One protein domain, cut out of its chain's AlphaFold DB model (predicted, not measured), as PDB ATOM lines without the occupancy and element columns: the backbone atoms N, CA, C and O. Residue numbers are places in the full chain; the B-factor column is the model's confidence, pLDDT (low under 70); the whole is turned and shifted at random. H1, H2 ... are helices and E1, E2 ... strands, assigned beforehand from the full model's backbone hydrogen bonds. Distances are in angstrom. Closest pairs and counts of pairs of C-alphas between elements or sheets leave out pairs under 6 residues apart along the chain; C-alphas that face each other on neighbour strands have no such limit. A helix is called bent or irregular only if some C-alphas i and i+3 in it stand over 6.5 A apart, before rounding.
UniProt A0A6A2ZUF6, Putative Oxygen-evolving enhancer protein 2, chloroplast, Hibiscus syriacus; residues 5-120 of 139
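Overview. This is residues 5 to 120 of the 139 residues of the protein "Putative Oxygen-evolving enhancer protein 2, chloroplast" of Hibiscus syriacus (UniProt A0A6A2ZUF6). A long two-stranded hairpin, E1 and E2, runs through the middle, and H3 packs on its turn half with residues 92 to 99, while H4 sits crosswise on the first turns of H3. At the hairpin's other end, where E1 begins, stands H1, which meets H2 with residues 15 to 18 and sticks out with residues 5 to 11; the long unnamed stretch 61 to 85 folds back beside E2 and is tied to it by two short pairings. The printed part has 116 residues, with four named helices and two named strands in the order H1 E1 E2 H2 H3 H4; the sheet, E1 - E2, is antiparallel and the class is mixed, helices and strands. The whole is compact, with a radius of gyration of the C-alphas of 13.7 A and spans of 36 by 31 by 28 A.

Along the chain. Find C-alpha 5 at (-27.632, 66.429, 55.170); from there H1, residues 5 to 18, runs 19.7 A. It is irregular, with C-alphas 7 and 10 7.2 A apart. E1, residues 21 to 29, starts at (-27.638, 46.108, 57.032) and runs 24.1 A; E2, residues 32 to 39, runs 22.2 A. H2, residues 54 to 60, is 10.7 A long and only just irregular, with C-alphas 55 and 58 6.6 A apart. Go on to H3, residues 86 to 99, 20.1 A long, and to H4, residues 112 to 118, 9.7 A long, which ends at C-alpha 118 at (-36.226, 47.447, 33.769).

Arrangement. Start at the hairpin of E1 and E2, whose directions stand at 154 degrees; look for N 24 and O 36 at 2.7 A and N 34 and O 26 at 2.9 A, within hydrogen-bond range. Residues 36 to 37 of E2 pair antiparallel with residues 68 to 69, and residues 32 to 33 of E2 with residues 78 to 79. The closest C-alphas of E1 and H3 are those of Leu 28 and Gly 96, 6.4 A apart. H3 touches H4 with residues 86 to 90 alone, about perpendicular at 77 degrees; the closest C-alphas, of Pro 86 and Val 116, are 4.8 A apart. H1 and H2 only just touch, with 3 pairs of C-alphas within 8 A, those of Leu 15 and Gln 54 being closest at 7.1 A; they run the same way at a shallow tilt of 12 degrees. H2 is apart from H3 and H4. In H3 and H4 every O i to N i+4 pair is within hydrogen-bond range; in H1 it is 7 of 10 and in H2 1 of 3, beside 2 of 4 O i to N i+3 pairs.

Size, cuts and confidence. The C-alphas of Lys 62 and Pro 82, the two farthest apart, are 38.7 A from each other. The printed part has no cut, and the links E2 to H2, H2 to H3 and H3 to H4 are long. The mean pLDDT of the printed part is 72.1; look for values under 70 at residues 5 to 22, 39 to 63, 113 and 117 to 120.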
ATOM      1  N   VAL A   5     -28.186  67.737  55.522       49.94
ATOM      2  CA  VAL A   5     -27.632  66.429  55.170       49.94
ATOM      3  C   VAL A   5     -26.576  66.022  56.190       49.94
ATOM      4  O   VAL A   5     -26.561  64.874  56.624       49.94
ATOM      5  N   ALA A   6     -25.714  66.943  56.629       52.12
ATOM      6  CA  ALA A   6     -24.762  66.678  57.705       52.12
ATOM      7  C   ALA A   6     -25.441  66.405  59.056       52.12
ATOM      8  O   ALA A   6     -24.991  65.515  59.782       52.12
ATOM      9  N   ALA A   7     -26.537  67.100  59.361       55.69
ATOM     10  CA  ALA A   7     -27.279  66.940  60.613       55.69
ATOM     11  C   ALA A   7     -28.021  65.591  60.721       55.69
ATOM     12  O   ALA A   7     -28.167  65.056  61.819       55.69
ATOM     13  N   GLN A   8     -28.440  64.993  59.599       52.31
ATOM     14  CA  GLN A   8     -29.112  63.683  59.574       52.31
ATOM     15  C   GLN A   8     -28.158  62.477  59.577       52.31
ATOM     16  O   GLN A   8     -28.603  61.347  59.792       52.31
ATOM     17  N   LYS A   9     -26.847  62.679  59.382       55.69
ATOM     18  CA  LYS A   9     -25.848  61.590  59.306       55.69
ATOM     19  C   LYS A   9     -25.828  60.650  60.520       55.69
ATOM     20  O   LYS A   9     -25.770  59.440  60.297       55.69
ATOM     21  N   PRO A  10     -25.889  61.133  61.777       57.44
ATOM     22  CA  PRO A  10     -25.884  60.249  62.944       57.44
ATOM     23  C   PRO A  10     -27.156  59.398  63.016       57.44
ATOM     24  O   PRO A  10     -27.090  58.214  63.338       57.44
ATOM     25  N   LEU A  11     -28.300  59.986  62.648       59.59
ATOM     26  CA  LEU A  11     -29.595  59.309  62.611       59.59
ATOM     27  C   LEU A  11     -29.608  58.210  61.541       59.59
ATOM     28  O   LEU A  11     -30.010  57.085  61.818       59.59
ATOM     29  N   LEU A  12     -29.100  58.512  60.341       57.72
ATOM     30  CA  LEU A  12     -28.996  57.558  59.235       57.72
ATOM     31  C   LEU A  12     -28.072  56.383  59.593       57.72
ATOM     32  O   LEU A  12     -28.386  55.230  59.311       57.72
ATOM     33  N   HIS A  13     -26.950  56.669  60.261       58.44
ATOM     34  CA  HIS A  13     -26.013  55.646  60.722       58.44
ATOM     35  C   HIS A  13     -26.615  54.769  61.833       58.44
ATOM     36  O   HIS A  13     -26.449  53.549  61.814       58.44
ATOM     37  N   GLY A  14     -27.362  55.374  62.764       59.28
ATOM     38  CA  GLY A  14     -28.132  54.651  63.777       59.28
ATOM     39  C   GLY A  14     -29.196  53.740  63.158       59.28
ATOM     40  O   GLY A  14     -29.269  52.562  63.501       59.28
ATOM     41  N   LEU A  15     -29.958  54.245  62.183       58.69
ATOM     42  CA  LEU A  15     -30.996  53.492  61.468       58.69
ATOM     43  C   LEU A  15     -30.426  52.326  60.649       58.69
ATOM     44  O   LEU A  15     -30.997  51.236  60.657       58.69
ATOM     45  N   LEU A  16     -29.280  52.509  59.989       58.88
ATOM     46  CA  LEU A  16     -28.577  51.423  59.292       58.88
ATOM     47  C   LEU A  16     -28.194  50.294  60.251       58.88
ATOM     48  O   LEU A  16     -28.493  49.129  60.001       58.88
ATOM     49  N   LYS A  17     -27.623  50.647  61.406       56.84
ATOM     50  CA  LYS A  17     -27.216  49.668  62.417       56.84
ATOM     51  C   LYS A  17     -28.407  48.904  63.013       56.84
ATOM     52  O   LYS A  17     -28.279  47.719  63.300       56.84
ATOM     53  N   ILE A  18     -29.556  49.567  63.168       55.72
ATOM     54  CA  ILE A  18     -30.799  48.964  63.684       55.72
ATOM     55  C   ILE A  18     -31.493  48.089  62.628       55.72
ATOM     56  O   ILE A  18     -32.147  47.109  62.973       55.72
ATOM     57  N   SER A  19     -31.352  48.411  61.342       57.16
ATOM     58  CA  SER A  19     -32.074  47.730  60.258       57.16
ATOM     59  C   SER A  19     -31.435  46.422  59.781       57.16
ATOM     60  O   SER A  19     -32.015  45.749  58.931       57.16
ATOM     61  N   GLY A  20     -30.295  46.018  60.351       64.44
ATOM     62  CA  GLY A  20     -29.650  44.742  60.029       64.44
ATOM     63  C   GLY A  20     -28.858  44.762  58.721       64.44
ATOM     64  O   GLY A  20     -28.574  43.697  58.179       64.44
ATOM     65  N   VAL A  21     -28.483  45.945  58.222       63.53
ATOM     66  CA  VAL A  21     -27.638  46.108  57.032       63.53
ATOM     67  C   VAL A  21     -26.401  46.960  57.336       63.53
ATOM     68  O   VAL A  21     -26.471  47.972  58.033       63.53
ATOM     69  N   GLN A  22     -25.247  46.566  56.801       69.00
ATOM     70  CA  GLN A  22     -24.001  47.323  56.853       69.00
ATOM     71  C   GLN A  22     -23.567  47.756  55.460       69.00
ATOM     72  O   GLN A  22     -23.657  46.979  54.514       69.00
ATOM     73  N   PRO A  23     -23.052  48.979  55.314       72.94
ATOM     74  CA  PRO A  23     -22.602  49.447  54.025       72.94
ATOM     75  C   PRO A  23     -21.209  48.856  53.713       72.94
ATOM     76  O   PRO A  23     -20.344  48.750  54.585       72.94
ATOM     77  N   PHE A  24     -21.027  48.378  52.489       78.19
ATOM     78  CA  PHE A  24     -19.929  47.546  52.016       78.19
ATOM     79  C   PHE A  24     -19.527  47.981  50.609       78.19
ATOM     80  O   PHE A  24     -20.369  48.209  49.745       78.19
ATOM     81  N   THR A  25     -18.224  48.085  50.382       85.12
ATOM     82  CA  THR A  25     -17.664  48.561  49.119       85.12
ATOM     83  C   THR A  25     -17.051  47.392  48.366       85.12
ATOM     84  O   THR A  25     -16.126  46.753  48.868       85.12
ATOM     85  N   VAL A  26     -17.550  47.138  47.160       84.44
ATOM     86  CA  VAL A  26     -17.066  46.113  46.237       84.44
ATOM     87  C   VAL A  26     -16.295  46.790  45.115       84.44
ATOM     88  O   VAL A  26     -16.842  47.597  44.364       84.44
ATOM     89  N   GLU A  27     -15.031  46.424  44.955       89.06
ATOM     90  CA  GLU A  27     -14.281  46.761  43.749       89.06
ATOM     91  C   GLU A  27     -14.606  45.735  42.660       89.06
ATOM     92  O   GLU A  27     -14.424  44.525  42.846       89.06
ATOM     93  N   LEU A  28     -15.154  46.193  41.536       86.81
ATOM     94  CA  LEU A  28     -15.576  45.311  40.446       86.81
ATOM     95  C   LEU A  28     -14.427  45.066  39.479       86.81
ATOM     96  O   LEU A  28     -14.083  43.916  39.206       86.81
ATOM     97  N   GLU A  29     -13.825  46.151  39.025       86.69
ATOM     98  CA  GLU A  29     -12.727  46.219  38.070       86.69
ATOM     99  C   GLU A  29     -11.879  47.447  38.450       86.69
ATOM    100  O   GLU A  29     -12.412  48.351  39.107       86.69
ATOM    101  N   PRO A  30     -10.605  47.530  38.026       87.06
ATOM    102  CA  PRO A  30      -9.803  48.734  38.227       87.06
ATOM    103  C   PRO A  30     -10.555  49.981  37.743       87.06
ATOM    104  O   PRO A  30     -11.115  49.995  36.644       87.06
ATOM    105  N   GLY A  31     -10.636  51.000  38.600       85.81
ATOM    106  CA  GLY A  31     -11.363  52.238  38.307       85.81
ATOM    107  C   GLY A  31     -12.892  52.126  38.386       85.81
ATOM    108  O   GLY A  31     -13.576  53.065  37.989       85.81
ATOM    109  N   THR A  32     -13.464  51.012  38.871       89.19
ATOM    110  CA  THR A  32     -14.913  50.872  39.115       89.19
ATOM    111  C   THR A  32     -15.222  50.256  40.476       89.19
ATOM    112  O   THR A  32     -14.988  49.070  40.729       89.19
ATOM    113  N   VAL A  33     -15.840  51.064  41.331       89.94
ATOM    114  CA  VAL A  33     -16.177  50.724  42.711       89.94
ATOM    115  C   VAL A  33     -17.678  50.893  42.914       89.94
ATOM    116  O   VAL A  33     -18.248  51.917  42.543       89.94
ATOM    117  N   MET A  34     -18.320  49.901  43.526       87.50
ATOM    118  CA  MET A  34     -19.732  49.961  43.886       87.50
ATOM    119  C   MET A  34     -19.934  49.787  45.384       87.50
ATOM    120  O   MET A  34     -19.359  48.894  46.003       87.50
ATOM    121  N   ASN A  35     -20.799  50.613  45.955       83.44
ATOM    122  CA  ASN A  35     -21.229  50.502  47.337       83.44
ATOM    123  C   ASN A  35     -22.583  49.800  47.428       83.44
ATOM    124  O   ASN A  35     -23.492  50.035  46.634       83.44
ATOM    125  N   PHE A  36     -22.717  48.956  48.440       80.75
ATOM    126  CA  PHE A  36     -23.916  48.200  48.760       80.75
ATOM    127  C   PHE A  36     -24.170  48.295  50.258       80.75
ATOM    128  O   PHE A  36     -23.254  48.066  51.033       80.75
ATOM    129  N   CYS A  37     -25.397  48.534  50.708       76.88
ATOM    130  CA  CYS A  37     -25.787  48.103  52.049       76.88
ATOM    131  C   CYS A  37     -26.150  46.619  51.983       76.88
ATOM    132  O   CYS A  37     -27.103  46.252  51.301       76.88
ATOM    133  N   VAL A  38     -25.370  45.775  52.655       75.00
ATOM    134  CA  VAL A  38     -25.525  44.314  52.683       75.00
ATOM    135  C   VAL A  38     -26.015  43.856  54.058       75.00
ATOM    136  O   VAL A  38     -25.759  44.551  55.039       75.00
ATOM    137  N   PRO A  39     -26.674  42.696  54.197       63.78
ATOM    138  CA  PRO A  39     -27.107  42.193  55.501       63.78
ATOM    139  C   PRO A  39     -25.930  41.980  56.467       63.78
ATOM    140  O   PRO A  39     -24.886  41.449  56.074       63.78
ATOM    141  N   CYS A  40     -26.111  42.354  57.739       60.03
ATOM    142  CA  CYS A  40     -25.102  42.260  58.808       60.03
ATOM    143  C   CYS A  40     -24.514  40.851  58.992       60.03
ATOM    144  O   CYS A  40     -23.385  40.728  59.460       60.03
ATOM    145  N   GLU A  41     -25.251  39.802  58.625       56.72
ATOM    146  CA  GLU A  41     -24.803  38.403  58.708       56.72
ATOM    147  C   GLU A  41     -23.614  38.102  57.782       56.72
ATOM    148  O   GLU A  41     -22.907  37.118  57.984       56.72
ATOM    149  N   THR A  42     -23.346  38.974  56.805       53.16
ATOM    150  CA  THR A  42     -22.388  38.685  55.736       53.16
ATOM    151  C   THR A  42     -20.961  39.170  56.048       53.16
ATOM    152  O   THR A  42     -20.024  38.482  55.654       53.16
ATOM    153  N   ILE A  43     -20.720  40.317  56.728       45.31
ATOM    154  CA  ILE A  43     -19.360  40.928  56.871       45.31
ATOM    155  C   ILE A  43     -19.203  41.831  58.134       45.31
ATOM    156  O   ILE A  43     -20.154  42.450  58.595       45.31
ATOM    157  N   LYS A  44     -17.968  41.946  58.681       39.50
ATOM    158  CA  LYS A  44     -17.594  42.575  59.978       39.50
ATOM    159  C   LYS A  44     -17.251  44.092  60.011       39.50
ATOM    160  O   LYS A  44     -16.889  44.567  61.089       39.50
ATOM    161  N   LYS A  45     -17.297  44.882  58.923       35.88
ATOM    162  CA  LYS A  45     -16.935  46.329  58.977       35.88
ATOM    163  C   LYS A  45     -17.746  47.226  58.014       35.88
ATOM    164  O   LYS A  45     -17.716  46.954  56.816       35.88
ATOM    165  N   PRO A  46     -18.349  48.339  58.488       38.16
ATOM    166  CA  PRO A  46     -19.168  49.232  57.657       38.16
ATOM    167  C   PRO A  46     -18.389  50.386  56.971       38.16
ATOM    168  O   PRO A  46     -17.540  51.025  57.596       38.16
ATOM    169  N   LYS A  47     -18.740  50.730  55.718       44.62
ATOM    170  CA  LYS A  47     -18.340  51.944  54.955       44.62
ATOM    171  C   LYS A  47     -19.523  52.560  54.187       44.62
ATOM    172  O   LYS A  47     -20.193  51.824  53.502       44.62
ATOM    173  N   LYS A  48     -19.726  53.886  54.274       43.28
ATOM    174  CA  LYS A  48     -20.843  54.751  53.779       43.28
ATOM    175  C   LYS A  48     -21.672  54.274  52.551       43.28
ATOM    176  O   LYS A  48     -21.102  54.035  51.496       43.28
ATOM    177  N   GLY A  49     -23.011  54.317  52.663       45.44
ATOM    178  CA  GLY A  49     -23.991  54.184  51.561       45.44
ATOM    179  C   GLY A  49     -25.197  55.132  51.736       45.44
ATOM    180  O   GLY A  49     -25.387  55.669  52.835       45.44
ATOM    181  N   ILE A  50     -25.975  55.382  50.673       50.00
ATOM    182  CA  ILE A  50     -27.200  56.210  50.712       50.00
ATOM    183  C   ILE A  50     -28.396  55.374  51.195       50.00
ATOM    184  O   ILE A  50     -28.570  54.228  50.798       50.00
ATOM    185  N   VAL A  51     -29.263  55.959  52.032       55.88
ATOM    186  CA  VAL A  51     -30.468  55.278  52.540       55.88
ATOM    187  C   VAL A  51     -31.705  56.087  52.193       55.88
ATOM    188  O   VAL A  51     -32.079  57.006  52.910       55.88
ATOM    189  N   THR A  52     -32.336  55.733  51.079       58.81
ATOM    190  CA  THR A  52     -33.672  56.208  50.682       58.81
ATOM    191  C   THR A  52     -34.793  55.273  51.151       58.81
ATOM    192  O   THR A  52     -35.968  55.620  51.075       58.81
ATOM    193  N   TRP A  53     -34.450  54.085  51.659       58.12
ATOM    194  CA  TRP A  53     -35.397  53.018  51.997       58.12
ATOM    195  C   TRP A  53     -35.664  52.872  53.503       58.12
ATOM    196  O   TRP A  53     -36.231  51.859  53.914       58.12
ATOM    197  N   GLN A  54     -35.294  53.850  54.342       57.88
ATOM    198  CA  GLN A  54     -35.206  53.660  55.802       57.88
ATOM    199  C   GLN A  54     -36.483  53.120  56.477       57.88
ATOM    200  O   GLN A  54     -36.389  52.452  57.502       57.88
ATOM    201  N   PHE A  55     -37.663  53.354  55.893       61.03
ATOM    202  CA  PHE A  55     -38.947  52.887  56.426       61.03
ATOM    203  C   PHE A  55     -39.371  51.489  55.942       61.03
ATOM    204  O   PHE A  55     -40.202  50.854  56.583       61.03
ATOM    205  N   HIS A  56     -38.793  50.980  54.851       62.72
ATOM    206  CA  HIS A  56     -39.129  49.666  54.283       62.72
ATOM    207  C   HIS A  56     -38.114  48.585  54.674       62.72
ATOM    208  O   HIS A  56     -38.487  47.426  54.863       62.72
ATOM    209  N   VAL A  57     -36.839  48.961  54.843       65.19
ATOM    210  CA  VAL A  57     -35.748  48.010  55.122       65.19
ATOM    211  C   VAL A  57     -36.035  47.199  56.379       65.19
ATOM    212  O   VAL A  57     -35.935  45.981  56.332       65.19
ATOM    213  N   GLY A  58     -36.485  47.833  57.467       63.94
ATOM    214  CA  GLY A  58     -36.720  47.138  58.738       63.94
ATOM    215  C   GLY A  58     -37.827  46.073  58.711       63.94
ATOM    216  O   GLY A  58     -37.831  45.182  59.556       63.94
ATOM    217  N   ALA A  59     -38.772  46.137  57.768       67.81
ATOM    218  CA  ALA A  59     -39.776  45.088  57.583       67.81
ATOM    219  C   ALA A  59     -39.257  43.965  56.673       67.81
ATOM    220  O   ALA A  59     -39.527  42.789  56.926       67.81
ATOM    221  N   LEU A  60     -38.499  44.324  55.634       67.56
ATOM    222  CA  LEU A  60     -37.959  43.381  54.658       67.56
ATOM    223  C   LEU A  60     -36.818  42.540  55.236       67.56
ATOM    224  O   LEU A  60     -36.798  41.332  55.016       67.56
ATOM    225  N   THR A  61     -35.931  43.130  56.043       67.81
ATOM    226  CA  THR A  61     -34.785  42.418  56.639       67.81
ATOM    227  C   THR A  61     -35.181  41.350  57.653       67.81
ATOM    228  O   THR A  61     -34.376  40.485  57.969       67.81
ATOM    229  N   LYS A  62     -36.438  41.337  58.118       68.12
ATOM    230  CA  LYS A  62     -36.975  40.256  58.966       68.12
ATOM    231  C   LYS A  62     -37.260  38.963  58.202       68.12
ATOM    232  O   LYS A  62     -37.444  37.928  58.832       68.12
ATOM    233  N   LYS A  63     -37.401  39.034  56.876       69.38
ATOM    234  CA  LYS A  63     -37.817  37.904  56.026       69.38
ATOM    235  C   LYS A  63     -36.854  37.621  54.878       69.38
ATOM    236  O   LYS A  63     -36.859  36.511  54.359       69.38
ATOM    237  N   TYR A  64     -36.067  38.612  54.472       71.94
ATOM    238  CA  TYR A  64     -35.219  38.555  53.290       71.94
ATOM    239  C   TYR A  64     -33.825  39.102  53.586       71.94
ATOM    240  O   TYR A  64     -33.664  40.060  54.343       71.94
ATOM    241  N   SER A  65     -32.825  38.559  52.898       75.44
ATOM    242  CA  SER A  65     -31.498  39.161  52.795       75.44
ATOM    243  C   SER A  65     -31.581  40.377  51.868       75.44
ATOM    244  O   SER A  65     -31.650  40.243  50.647       75.44
ATOM    245  N   VAL A  66     -31.646  41.576  52.449       79.12
ATOM    246  CA  VAL A  66     -31.822  42.825  51.694       79.12
ATOM    247  C   VAL A  66     -30.472  43.409  51.287       79.12
ATOM    248  O   VAL A  66     -29.649  43.738  52.138       79.12
ATOM    249  N   TYR A  67     -30.290  43.600  49.981       80.00
ATOM    250  CA  TYR A  67     -29.144  44.284  49.388       80.00
ATOM    251  C   TYR A  67     -29.604  45.618  48.804       80.00
ATOM    252  O   TYR A  67     -30.515  45.651  47.977       80.00
ATOM    253  N   ILE A  68     -28.982  46.716  49.223       82.75
ATOM    254  CA  ILE A  68     -29.326  48.068  48.765       82.75
ATOM    255  C   ILE A  68     -28.116  48.642  48.031       82.75
ATOM    256  O   ILE A  68     -27.190  49.128  48.681       82.75
ATOM    257  N   PRO A  69     -28.070  48.553  46.698       83.06
ATOM    258  CA  PRO A  69     -26.976  49.122  45.931       83.06
ATOM    259  C   PRO A  69     -27.086  50.644  45.833       83.06
ATOM    260  O   PRO A  69     -28.152  51.185  45.528       83.06
ATOM    261  N   ASP A  70     -25.952  51.323  45.968       81.50
ATOM    262  CA  ASP A  70     -25.766  52.633  45.360       81.50
ATOM    263  C   ASP A  70     -25.532  52.388  43.858       81.50
ATOM    264  O   ASP A  70     -24.531  51.779  43.464       81.50
ATOM    265  N   ILE A  71     -26.458  52.823  43.001       83.81
ATOM    266  CA  ILE A  71     -26.282  52.738  41.540       83.81
ATOM    267  C   ILE A  71     -25.026  53.531  41.155       83.81
ATOM    268  O   ILE A  71     -24.708  54.534  41.797       83.81
ATOM    269  N   LEU A  72     -24.299  53.094  40.121       83.31
ATOM    270  CA  LEU A  72     -23.149  53.844  39.612       83.31
ATOM    271  C   LEU A  72     -23.505  55.323  39.421       83.31
ATOM    272  O   LEU A  72     -24.570  55.642  38.894       83.31
ATOM    273  N   PHE A  73     -22.590  56.200  39.844       82.31
ATOM    274  CA  PHE A  73     -22.724  57.665  39.832       82.31
ATOM    275  C   PHE A  73     -23.615  58.253  40.930       82.31
ATOM    276  O   PHE A  73     -23.741  59.473  41.016       82.31
ATOM    277  N   PHE A  74     -24.176  57.415  41.802       78.06
ATOM    278  CA  PHE A  74     -24.919  57.830  42.986       78.06
ATOM    279  C   PHE A  74     -24.198  57.379  44.260       78.06
ATOM    280  O   PHE A  74     -23.478  56.381  44.278       78.06
ATOM    281  N   GLY A  75     -24.408  58.121  45.352       80.12
ATOM    282  CA  GLY A  75     -23.827  57.792  46.653       80.12
ATOM    283  C   GLY A  75     -22.306  57.737  46.598       80.12
ATOM    284  O   GLY A  75     -21.666  58.744  46.288       80.12
ATOM    285  N   GLY A  76     -21.731  56.581  46.928       77.50
ATOM    286  CA  GLY A  76     -20.287  56.361  46.805       77.50
ATOM    287  C   GLY A  76     -19.865  55.395  45.694       77.50
ATOM    288  O   GLY A  76     -18.701  55.000  45.675       77.50
ATOM    289  N   SER A  77     -20.772  55.013  44.790       81.62
ATOM    290  CA  SER A  77     -20.456  54.167  43.633       81.62
ATOM    291  C   SER A  77     -19.908  54.997  42.472       81.62
ATOM    292  O   SER A  77     -20.581  55.900  41.969       81.62
ATOM    293  N   ILE A  78     -18.703  54.675  42.000       87.50
ATOM    294  CA  ILE A  78     -17.989  55.439  40.971       87.50
ATOM    295  C   ILE A  78     -17.401  54.528  39.892       87.50
ATOM    296  O   ILE A  78     -17.027  53.385  40.148       87.50
ATOM    297  N   THR A  79     -17.286  55.056  38.677       89.44
ATOM    298  CA  THR A  79     -16.495  54.444  37.609       89.44
ATOM    299  C   THR A  79     -15.839  55.515  36.750       89.44
ATOM    300  O   THR A  79     -16.406  56.593  36.551       89.44
ATOM    301  N   GLU A  80     -14.649  55.208  36.244       90.19
ATOM    302  CA  GLU A  80     -13.916  56.027  35.274       90.19
ATOM    303  C   GLU A  80     -14.443  55.857  33.841       90.19
ATOM    304  O   GLU A  80     -14.085  56.625  32.948       90.19
ATOM    305  N   LYS A  81     -15.322  54.875  33.597       88.62
ATOM    306  CA  LYS A  81     -15.891  54.648  32.266       88.62
ATOM    307  C   LYS A  81     -16.834  55.799  31.864       88.62
ATOM    308  O   LYS A  81     -17.578  56.323  32.703       88.62
ATOM    309  N   PRO A  82     -16.833  56.203  30.578       88.75
ATOM    310  CA  PRO A  82     -17.652  57.317  30.111       88.75
ATOM    311  C   PRO A  82     -19.135  56.950  29.944       88.75
ATOM    312  O   PRO A  82     -19.967  57.850  29.922       88.75
ATOM    313  N   ASP A  83     -19.479  55.661  29.853       87.75
ATOM    314  CA  ASP A  83     -20.854  55.197  29.637       87.75
ATOM    315  C   ASP A  83     -21.752  55.496  30.851       87.75
ATOM    316  O   ASP A  83     -21.458  55.123  31.989       87.75
ATOM    317  N   ARG A  84     -22.861  56.197  30.598       83.88
ATOM    318  CA  ARG A  84     -23.871  56.577  31.600       83.88
ATOM    319  C   ARG A  84     -25.224  55.920  31.355       83.88
ATOM    320  O   ARG A  84     -26.194  56.263  32.032       83.88
ATOM    321  N   SER A  85     -25.309  54.989  30.409       86.75
ATOM    322  CA  SER A  85     -26.562  54.349  30.030       86.75
ATOM    323  C   SER A  85     -27.158  53.529  31.186       86.75
ATOM    324  O   SER A  85     -26.426  52.914  31.970       86.75
ATOM    325  N   PRO A  86     -28.497  53.462  31.301       82.06
ATOM    326  CA  PRO A  86     -29.145  52.612  32.298       82.06
ATOM    327  C   PRO A  86     -28.773  51.128  32.154       82.06
ATOM    328  O   PRO A  86     -28.697  50.419  33.150       82.06
ATOM    329  N   THR A  87     -28.509  50.663  30.928       85.38
ATOM    330  CA  THR A  87     -28.064  49.288  30.654       85.38
ATOM    331  C   THR A  87     -26.689  49.023  31.258       85.38
ATOM    332  O   THR A  87     -26.529  48.060  32.001       85.38
ATOM    333  N   PHE A  88     -25.723  49.916  31.030       86.94
ATOM    334  CA  PHE A  88     -24.395  49.821  31.629       86.94
ATOM    335  C   PHE A  88     -24.459  49.802  33.163       86.94
ATOM    336  O   PHE A  88     -23.818  48.979  33.821       86.94
ATOM    337  N   GLN A  89     -25.295  50.658  33.753       88.19
ATOM    338  CA  GLN A  89     -25.498  50.675  35.202       88.19
ATOM    339  C   GLN A  89     -26.098  49.359  35.721       88.19
ATOM    340  O   GLN A  89     -25.660  48.857  36.759       88.19
ATOM    341  N   ALA A  90     -27.056  48.777  34.994       87.12
ATOM    342  CA  ALA A  90     -27.651  47.488  35.334       87.12
ATOM    343  C   ALA A  90     -26.619  46.352  35.266       87.12
ATOM    344  O   ALA A  90     -26.526  45.545  36.189       87.12
ATOM    345  N   GLU A  91     -25.785  46.309  34.228       88.75
ATOM    346  CA  GLU A  91     -24.741  45.286  34.083       88.75
ATOM    347  C   GLU A  91     -23.739  45.298  35.241       88.75
ATOM    348  O   GLU A  91     -23.404  44.245  35.796       88.75
ATOM    349  N   TYR A  92     -23.274  46.486  35.631       89.94
ATOM    350  CA  TYR A  92     -22.344  46.636  36.751       89.94
ATOM    351  C   TYR A  92     -22.988  46.298  38.087       89.94
ATOM    352  O   TYR A  92     -22.353  45.655  38.926       89.94
ATOM    353  N   LEU A  93     -24.267  46.628  38.252       88.00
ATOM    354  CA  LEU A  93     -25.019  46.217  39.423       88.00
ATOM    355  C   LEU A  93     -25.066  44.688  39.559       88.00
ATOM    356  O   LEU A  93     -24.770  44.159  40.632       88.00
ATOM    357  N   ILE A  94     -25.347  43.969  38.471       87.38
ATOM    358  CA  ILE A  94     -25.360  42.499  38.467       87.38
ATOM    359  C   ILE A  94     -23.963  41.945  38.755       87.38
ATOM    360  O   ILE A  94     -23.820  41.000  39.529       87.38
ATOM    361  N   LYS A  95     -22.911  42.525  38.157       89.44
ATOM    362  CA  LYS A  95     -21.523  42.138  38.461       89.44
ATOM    363  C   LYS A  95     -21.228  42.269  39.957       89.44
ATOM    364  O   LYS A  95     -20.622  41.362  40.525       89.44
ATOM    365  N   GLY A  96     -21.675  43.351  40.594       87.81
ATOM    366  CA  GLY A  96     -21.502  43.543  42.031       87.81
ATOM    367  C   GLY A  96     -22.297  42.563  42.880       87.81
ATOM    368  O   GLY A  96     -21.722  41.956  43.777       87.81
ATOM    369  N   LEU A  97     -23.566  42.318  42.550       85.50
ATOM    370  CA  LEU A  97     -24.386  41.318  43.241       85.50
ATOM    371  C   LEU A  97     -23.794  39.903  43.125       85.50
ATOM    372  O   LEU A  97     -23.689  39.204  44.131       85.50
ATOM    373  N   ARG A  98     -23.294  39.515  41.945       85.75
ATOM    374  CA  ARG A  98     -22.598  38.230  41.762       85.75
ATOM    375  C   ARG A  98     -21.318  38.131  42.589       85.75
ATOM    376  O   ARG A  98     -21.065  37.087  43.176       85.75
ATOM    377  N   LYS A  99     -20.528  39.210  42.697       86.44
ATOM    378  CA  LYS A  99     -19.357  39.237  43.598       86.44
ATOM    379  C   LYS A  99     -19.737  39.105  45.075       86.44
ATOM    380  O   LYS A  99     -18.921  38.640  45.863       86.44
ATOM    381  N   LEU A 100     -20.955  39.496  45.441       80.94
ATOM    382  CA  LEU A 100     -21.522  39.294  46.776       80.94
ATOM    383  C   LEU A 100     -22.145  37.900  46.967       80.94
ATOM    384  O   LEU A 100     -22.706  37.640  48.027       80.94
ATOM    385  N   GLY A 101     -22.052  37.011  45.970       81.19
ATOM    386  CA  GLY A 101     -22.606  35.655  46.018       81.19
ATOM    387  C   GLY A 101     -24.112  35.578  45.749       81.19
ATOM    388  O   GLY A 101     -24.726  34.549  46.014       81.19
ATOM    389  N   VAL A 102     -24.728  36.651  45.244       79.50
ATOM    390  CA  VAL A 102     -26.161  36.680  44.929       79.50
ATOM    391  C   VAL A 102     -26.372  36.212  43.489       79.50
ATOM    392  O   VAL A 102     -26.070  36.940  42.543       79.50
ATOM    393  N   GLU A 103     -26.898  34.998  43.330       73.38
ATOM    394  CA  GLU A 103     -27.209  34.411  42.016       73.38
ATOM    395  C   GLU A 103     -28.648  34.696  41.570       73.38
ATOM    396  O   GLU A 103     -28.887  35.051  40.417       73.38
ATOM    397  N   HIS A 104     -29.601  34.608  42.502       75.06
ATOM    398  CA  HIS A 104     -31.018  34.868  42.262       75.06
ATOM    399  C   HIS A 104     -31.558  35.838  43.311       75.06
ATOM    400  O   HIS A 104     -31.438  35.599  44.512       75.06
ATOM    401  N   CYS A 105     -32.177  36.933  42.869       76.31
ATOM    402  CA  CYS A 105     -32.824  37.883  43.765       76.31
ATOM    403  C   CYS A 105     -34.084  38.482  43.141       76.31
ATOM    404  O   CYS A 105     -34.186  38.654  41.927       76.31
ATOM    405  N   ALA A 106     -35.045  38.819  44.000       79.25
ATOM    406  CA  ALA A 106     -36.129  39.714  43.633       79.25
ATOM    407  C   ALA A 106     -35.623  41.153  43.723       79.25
ATOM    408  O   ALA A 106     -34.934  41.522  44.678       79.25
ATOM    409  N   VAL A 107     -35.984  41.970  42.741       77.88
ATOM    410  CA  VAL A 107     -35.532  43.356  42.661       77.88
ATOM    411  C   VAL A 107     -36.704  44.301  42.765       77.88
ATOM    412  O   VAL A 107     -37.715  44.163  42.082       77.88
ATOM    413  N   VAL A 108     -36.526  45.303  43.617       78.25
ATOM    414  CA  VAL A 108     -37.488  46.376  43.825       78.25
ATOM    415  C   VAL A 108     -36.780  47.685  43.510       78.25
ATOM    416  O   VAL A 108     -35.794  48.044  44.150       78.25
ATOM    417  N   GLY A 109     -37.269  48.392  42.496       76.12
ATOM    418  CA  GLY A 109     -36.710  49.664  42.059       76.12
ATOM    419  C   GLY A 109     -37.699  50.802  42.266       76.12
ATOM    420  O   GLY A 109     -38.866  50.688  41.907       76.12
ATOM    421  N   PHE A 110     -37.221  51.922  42.803       72.44
ATOM    422  CA  PHE A 110     -37.993  53.158  42.909       72.44
ATOM    423  C   PHE A 110     -37.434  54.204  41.940       72.44
ATOM    424  O   PHE A 110     -36.218  54.389  41.860       72.44
ATOM    425  N   SER A 111     -38.312  54.901  41.210       77.50
ATOM    426  CA  SER A 111     -37.942  55.966  40.265       77.50
ATOM    427  C   SER A 111     -36.886  55.507  39.238       77.50
ATOM    428  O   SER A 111     -37.049  54.453  38.622       77.50
ATOM    429  N   TYR A 112     -35.793  56.254  39.061       76.19
ATOM    430  CA  TYR A 112     -34.687  55.918  38.160       76.19
ATOM    431  C   TYR A 112     -34.107  54.523  38.420       76.19
ATOM    432  O   TYR A 112     -33.798  53.800  37.475       76.19
ATOM    433  N   GLY A 113     -34.065  54.099  39.687       69.38
ATOM    434  CA  GLY A 113     -33.696  52.733  40.035       69.38
ATOM    435  C   GLY A 113     -34.606  51.722  39.341       69.38
ATOM    436  O   GLY A 113     -34.109  50.778  38.748       69.38
ATOM    437  N   GLY A 114     -35.920  51.944  39.308       73.62
ATOM    438  CA  GLY A 114     -36.850  51.103  38.546       73.62
ATOM    439  C   GLY A 114     -36.514  51.024  37.052       73.62
ATOM    440  O   GLY A 114     -36.558  49.940  36.482       73.62
ATOM    441  N   MET A 115     -36.105  52.132  36.425       73.00
ATOM    442  CA  MET A 115     -35.725  52.148  35.005       73.00
ATOM    443  C   MET A 115     -34.408  51.410  34.725       73.00
ATOM    444  O   MET A 115     -34.315  50.694  33.729       73.00
ATOM    445  N   VAL A 116     -33.407  51.555  35.598       70.00
ATOM    446  CA  VAL A 116     -32.144  50.799  35.513       70.00
ATOM    447  C   VAL A 116     -32.429  49.300  35.627       70.00
ATOM    448  O   VAL A 116     -31.961  48.520  34.804       70.00
ATOM    449  N   HIS A 117     -33.293  48.895  36.561       65.00
ATOM    450  CA  HIS A 117     -33.698  47.495  36.702       65.00
ATOM    451  C   HIS A 117     -34.636  47.007  35.586       65.00
ATOM    452  O   HIS A 117     -34.634  45.825  35.276       65.00
ATOM    453  N   LEU A 118     -35.408  47.867  34.917       60.47
ATOM    454  CA  LEU A 118     -36.226  47.447  33.769       60.47
ATOM    455  C   LEU A 118     -35.354  46.883  32.636       60.47
ATOM    456  O   LEU A 118     -35.742  45.936  31.957       60.47
ATOM    457  N   ARG A 119     -34.139  47.421  32.466       61.97
ATOM    458  CA  ARG A 119     -33.150  46.915  31.498       61.97
ATOM    459  C   ARG A 119     -32.561  45.552  31.888       61.97
ATOM    460  O   ARG A 119     -31.858  44.954  31.082       61.97
ATOM    461  N   TRP A 120     -32.873  45.054  33.085       62.72
ATOM    462  CA  TRP A 120     -32.465  43.752  33.611       62.72
ATOM    463  C   TRP A 120     -33.453  42.613  33.293       62.72
ATOM    464  O   TRP A 120     -33.101  41.451  33.478       62.72
TER     465      TRP A 120